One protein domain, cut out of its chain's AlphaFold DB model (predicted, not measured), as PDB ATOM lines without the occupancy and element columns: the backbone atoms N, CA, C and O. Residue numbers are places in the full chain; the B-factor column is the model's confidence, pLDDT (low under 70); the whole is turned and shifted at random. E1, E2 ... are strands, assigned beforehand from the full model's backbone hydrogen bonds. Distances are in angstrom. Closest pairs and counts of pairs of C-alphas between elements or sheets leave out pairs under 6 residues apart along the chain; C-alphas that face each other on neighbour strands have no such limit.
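This is residues 78 to 119 of the 119 residues of an uncharacterized protein of Geobacter sp. DSM 2909 (UniProt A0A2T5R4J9). Little regular structure: a long loop, residues 78 to 99, folds back on itself over one side of a small three-stranded sheet, and residues 115 to 119 make a tail beyond E3. The 42 printed residues have no named helix and strands E1, E2, E3, an all-strand meander, each strand the antiparallel neighbour of the one before, in order E1 - E2 - E3. The whole is compact, radius of gyration of the C-alphas 10.3 A, and only just flat, spanning 34 by 21 by 12 A.

In the loop, residues 78 to 79 pair antiparallel with 91 to 92. E1, residues 100 to 102, begins at C-alpha (-3.225, 0.264, -40.739). E2 is residues 105 to 108, 9.9 A. E3, residues 111 to 114, 10.7 A, ends at (-11.050, -3.541, -32.573).

Hairpin E1 and E2 has N 100 and O 107 within hydrogen-bond range, 2.8 A. Hairpin E2 and E3 has N 108 and O 111, 2.8 A. Edge strands E1 and E3 are apart.

The C-alphas farthest apart, Ile 94 and Tyr 119, are 33.9 A apart. The printed part has no cut; both links are tight. Residues 109 to 111 and 116 to 119 are under pLDDT 70.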
ATOM      1  N   LYS A  78       7.129  -6.224 -40.362       86.25
ATOM      2  CA  LYS A  78       6.310  -7.204 -39.652       86.25
ATOM      3  C   LYS A  78       4.977  -7.350 -40.351       86.25
ATOM      4  O   LYS A  78       4.361  -6.370 -40.757       86.25
ATOM      5  N   LEU A  79       4.510  -8.587 -40.440       86.56
ATOM      6  CA  LEU A  79       3.175  -8.866 -40.941       86.56
ATOM      7  C   LEU A  79       2.150  -8.670 -39.827       86.56
ATOM      8  O   LEU A  79       2.355  -9.108 -38.691       86.56
ATOM      9  N   THR A  80       1.034  -8.036 -40.162       83.94
ATOM     10  CA  THR A  80      -0.130  -7.987 -39.285       83.94
ATOM     11  C   THR A  80      -0.734  -9.382 -39.145       83.94
ATOM     12  O   THR A  80      -0.639 -10.203 -40.063       83.94
ATOM     13  N   PRO A  81      -1.448  -9.665 -38.048       82.12
ATOM     14  CA  PRO A  81      -2.385 -10.779 -38.030       82.12
ATOM     15  C   PRO A  81      -3.395 -10.664 -39.186       82.12
ATOM     16  O   PRO A  81      -3.681  -9.548 -39.642       82.12
ATOM     17  N   PRO A  82      -3.921 -11.793 -39.692       86.25
ATOM     18  CA  PRO A  82      -4.914 -11.771 -40.755       86.25
ATOM     19  C   PRO A  82      -6.180 -11.074 -40.270       86.25
ATOM     20  O   PRO A  82      -6.639 -11.298 -39.148       86.25
ATOM     21  N   CYS A  83      -6.766 -10.249 -41.134       85.62
ATOM     22  CA  CYS A  83      -8.025  -9.601 -40.807       85.62
ATOM     23  C   CYS A  83      -9.130 -10.645 -40.573       85.62
ATOM     24  O   CYS A  83      -9.360 -11.471 -41.455       85.62
ATOM     25  N   PRO A  84      -9.877 -10.601 -39.456       83.44
ATOM     26  CA  PRO A  84     -10.906 -11.603 -39.184       83.44
ATOM     27  C   PRO A  84     -12.061 -11.559 -40.192       83.44
ATOM     28  O   PRO A  84     -12.740 -12.564 -40.386       83.44
ATOM     29  N   ILE A  85     -12.258 -10.422 -40.871       88.38
ATOM     30  CA  ILE A  85     -13.343 -10.219 -41.839       88.38
ATOM     31  C   ILE A  85     -12.906 -10.599 -43.256       88.38
ATOM     32  O   ILE A  85     -13.579 -11.385 -43.916       88.38
ATOM     33  N   CYS A  86     -11.793 -10.044 -43.749       91.31
ATOM     34  CA  CYS A  86     -11.373 -10.231 -45.144       91.31
ATOM     35  C   CYS A  86     -10.110 -11.084 -45.325       91.31
ATOM     36  O   CYS A  86      -9.666 -11.261 -46.459       91.31
ATOM     37  N   GLN A  87      -9.519 -11.586 -44.236       88.56
ATOM     38  CA  GLN A  87      -8.320 -12.440 -44.211       88.56
ATOM     39  C   GLN A  87      -7.067 -11.825 -44.857       88.56
ATOM     40  O   GLN A  87      -6.053 -12.500 -45.024       88.56
ATOM     41  N   LYS A  88      -7.095 -10.529 -45.195       89.38
ATOM     42  CA  LYS A  88      -5.927  -9.821 -45.721       89.38
ATOM     43  C   LYS A  88      -4.885  -9.637 -44.622       89.38
ATOM     44  O   LYS A  88      -5.215  -9.252 -43.502       89.38
ATOM     45  N   VAL A  89      -3.634  -9.882 -44.992       86.44
ATOM     46  CA  VAL A  89      -2.439  -9.602 -44.194       86.44
ATOM     47  C   VAL A  89      -1.755  -8.390 -44.802       86.44
ATOM     48  O   VAL A  89      -1.669  -8.276 -46.027       86.44
ATOM     49  N   GLN A  90      -1.295  -7.481 -43.955       85.75
ATOM     50  CA  GLN A  90      -0.585  -6.280 -44.375       85.75
ATOM     51  C   GLN A  90       0.803  -6.256 -43.752       85.75
ATOM     52  O   GLN A  90       1.068  -6.953 -42.774       85.75
ATOM     53  N   ALA A  91       1.694  -5.471 -44.341       86.31
ATOM     54  CA  ALA A  91       3.063  -5.344 -43.887       86.31
ATOM     55  C   ALA A  91       3.259  -3.957 -43.256       86.31
ATOM     56  O   ALA A  91       2.809  -2.948 -43.806       86.31
ATOM     57  N   ILE A  92       3.845  -3.929 -42.061       85.19
ATOM     58  CA  ILE A  92       4.110  -2.721 -41.278       85.19
ATOM     59  C   ILE A  92       5.618  -2.596 -41.103       85.19
ATOM     60  O   ILE A  92       6.263  -3.494 -40.556       85.19
ATOM     61  N   ASP A  93       6.168  -1.469 -41.543       85.44
ATOM     62  CA  ASP A  93       7.555  -1.108 -41.281       85.44
ATOM     63  C   ASP A  93       7.719  -0.352 -39.949       85.44
ATOM     64  O   ASP A  93       6.764  -0.059 -39.230       85.44
ATOM     65  N   ILE A  94       8.973  -0.077 -39.596       81.19
ATOM     66  CA  ILE A  94       9.354   0.570 -38.334       81.19
ATOM     67  C   ILE A  94       9.125   2.086 -38.308       81.19
ATOM     68  O   ILE A  94       9.208   2.669 -37.230       81.19
ATOM     69  N   PHE A  95       8.909   2.721 -39.462       81.94
ATOM     70  CA  PHE A  95       8.752   4.176 -39.575       81.94
ATOM     71  C   PHE A  95       7.286   4.599 -39.590       81.94
ATOM     72  O   PHE A  95       6.982   5.779 -39.440       81.94
ATOM     73  N   ARG A  96       6.367   3.652 -39.776       81.62
ATOM     74  CA  ARG A  96       4.939   3.924 -39.757       81.62
ATOM     75  C   ARG A  96       4.462   4.297 -38.349       81.62
ATOM     76  O   ARG A  96       4.444   3.457 -37.452       81.62
ATOM     77  N   GLU A  97       4.023   5.543 -38.193       78.38
ATOM     78  CA  GLU A  97       3.449   6.060 -36.941       78.38
ATOM     79  C   GLU A  97       1.939   5.788 -36.834       78.38
ATOM     80  O   GLU A  97       1.430   5.532 -35.743       78.38
ATOM     81  N   ASP A  98       1.233   5.768 -37.969       82.62
ATOM     82  CA  ASP A  98      -0.218   5.576 -38.021       82.62
ATOM     83  C   ASP A  98      -0.641   4.106 -38.171       82.62
ATOM     84  O   ASP A  98      -0.012   3.335 -38.913       82.62
ATOM     85  N   PRO A  99      -1.783   3.708 -37.577       82.25
ATOM     86  CA  PRO A  99      -2.297   2.362 -37.731       82.25
ATOM     87  C   PRO A  99      -2.709   2.072 -39.177       82.25
ATOM     88  O   PRO A  99      -3.157   2.928 -39.948       82.25
ATOM     89  N   ILE A 100      -2.589   0.806 -39.549       85.62
ATOM     90  CA  ILE A 100      -3.225   0.264 -40.739       85.62
ATOM     91  C   ILE A 100      -4.694   0.002 -40.429       85.62
ATOM     92  O   ILE A 100      -5.017  -0.717 -39.487       85.62
ATOM     93  N   TRP A 101      -5.585   0.508 -41.273       85.56
ATOM     94  CA  TRP A 101      -7.016   0.266 -41.148       85.56
ATOM     95  C   TRP A 101      -7.474  -0.850 -42.081       85.56
ATOM     96  O   TRP A 101      -7.219  -0.822 -43.288       85.56
ATOM     97  N   CYS A 102      -8.192  -1.830 -41.535       86.50
ATOM     98  CA  CYS A 102      -8.855  -2.859 -42.328       86.50
ATOM     99  C   CYS A 102     -10.154  -3.304 -41.655       86.50
ATOM    100  O   CYS A 102     -10.128  -3.792 -40.532       86.50
ATOM    101  N   CYS A 103     -11.285  -3.159 -42.349       85.19
ATOM    102  CA  CYS A 103     -12.606  -3.611 -41.889       85.19
ATOM    103  C   CYS A 103     -12.931  -3.210 -40.429       85.19
ATOM    104  O   CYS A 103     -13.315  -4.058 -39.630       85.19
ATOM    105  N   ASN A 104     -12.770  -1.925 -40.083       82.81
ATOM    106  CA  ASN A 104     -12.962  -1.371 -38.728       82.81
ATOM    107  C   ASN A 104     -12.022  -1.939 -37.643       82.81
ATOM    108  O   ASN A 104     -12.312  -1.851 -36.451       82.81
ATOM    109  N   GLN A 105     -10.882  -2.503 -38.042       81.69
ATOM    110  CA  GLN A 105      -9.792  -2.838 -37.131       81.69
ATOM    111  C   GLN A 105      -8.565  -1.972 -37.407       81.69
ATOM    112  O   GLN A 105      -8.216  -1.720 -38.566       81.69
ATOM    113  N   GLU A 106      -7.920  -1.551 -36.324       85.31
ATOM    114  CA  GLU A 106      -6.645  -0.841 -36.319       85.31
ATOM    115  C   GLU A 106      -5.512  -1.836 -36.069       85.31
ATOM    116  O   GLU A 106      -5.463  -2.495 -35.027       85.31
ATOM    117  N   TYR A 107      -4.573  -1.924 -37.006       79.31
ATOM    118  CA  TYR A 107      -3.368  -2.734 -36.892       79.31
ATOM    119  C   TYR A 107      -2.154  -1.841 -36.665       79.31
ATOM    120  O   TYR A 107      -1.892  -0.909 -37.423       79.31
ATOM    121  N   TRP A 108      -1.387  -2.178 -35.642       78.31
ATOM    122  CA  TRP A 108      -0.175  -1.502 -35.205       78.31
ATOM    123  C   TRP A 108       1.032  -2.423 -35.388       78.31
ATOM    124  O   TRP A 108       0.904  -3.647 -35.464       78.31
ATOM    125  N   SER A 109       2.237  -1.854 -35.367       66.69
ATOM    126  CA  SER A 109       3.486  -2.635 -35.370       66.69
ATOM    127  C   SER A 109       3.633  -3.553 -34.139       66.69
ATOM    128  O   SER A 109       4.432  -4.496 -34.149       66.69
ATOM    129  N   THR A 110       2.859  -3.286 -33.081       68.56
ATOM    130  CA  THR A 110       2.847  -4.000 -31.796       68.56
ATOM    131  C   THR A 110       1.642  -4.929 -31.598       68.56
ATOM    132  O   THR A 110       1.647  -5.705 -30.644       68.56
ATOM    133  N   GLY A 111       0.621  -4.896 -32.465       68.88
ATOM    134  CA  GLY A 111      -0.614  -5.671 -32.279       68.88
ATOM    135  C   GLY A 111      -1.794  -5.133 -33.089       68.88
ATOM    136  O   GLY A 111      -1.605  -4.446 -34.082       68.88
ATOM    137  N   TRP A 112      -3.028  -5.432 -32.684       70.06
ATOM    138  CA  TRP A 112      -4.234  -4.849 -33.287       70.06
ATOM    139  C   TRP A 112      -5.299  -4.562 -32.231       70.06
ATOM    140  O   TRP A 112      -5.285  -5.154 -31.148       70.06
ATOM    141  N   ARG A 113      -6.208  -3.638 -32.547       74.81
ATOM    142  CA  ARG A 113      -7.351  -3.259 -31.715       74.81
ATOM    143  C   ARG A 113      -8.620  -3.200 -32.566       74.81
ATOM    144  O   ARG A 113      -8.621  -2.675 -33.677       74.81
ATOM    145  N   GLU A 114      -9.709  -3.734 -32.023       70.00
ATOM    146  CA  GLU A 114     -11.050  -3.541 -32.573       70.00
ATOM    147  C   GLU A 114     -11.551  -2.132 -32.274       70.00
ATOM    148  O   GLU A 114     -11.580  -1.707 -31.115       70.00
ATOM    149  N   VAL A 115     -11.967  -1.417 -33.318       71.69
ATOM    150  CA  VAL A 115     -12.602  -0.112 -33.171       71.69
ATOM    151  C   VAL A 115     -14.104  -0.320 -33.234       71.69
ATOM    152  O   VAL A 115     -14.699  -0.467 -34.303       71.69
ATOM    153  N   PHE A 116     -14.731  -0.352 -32.062       63.34
ATOM    154  CA  PHE A 116     -16.181  -0.269 -31.976       63.34
ATOM    155  C   PHE A 116     -16.582   1.172 -32.281       63.34
ATOM    156  O   PHE A 116     -16.479   2.046 -31.422       63.34
ATOM    157  N   ASN A 117     -17.035   1.426 -33.510       58.66
ATOM    158  CA  ASN A 117     -17.787   2.640 -33.802       58.66
ATOM    159  C   ASN A 117     -19.075   2.568 -32.975       58.66
ATOM    160  O   ASN A 117     -19.985   1.811 -33.307       58.66
ATOM    161  N   GLY A 118     -19.094   3.277 -31.845       51.66
ATOM    162  CA  GLY A 118     -20.276   3.407 -31.005       51.66
ATOM    163  C   GLY A 118     -21.425   3.974 -31.833       51.66
ATOM    164  O   GLY A 118     -21.274   5.030 -32.445       51.66
ATOM    165  N   TYR A 119     -22.528   3.228 -31.884       43.34
ATOM    166  CA  TYR A 119     -23.831   3.730 -32.314       43.34
ATOM    167  C   TYR A 119     -24.443   4.606 -31.222       43.34
ATOM    168  O   TYR A 119     -24.261   4.261 -30.031       43.34
TER     169      TYR A 119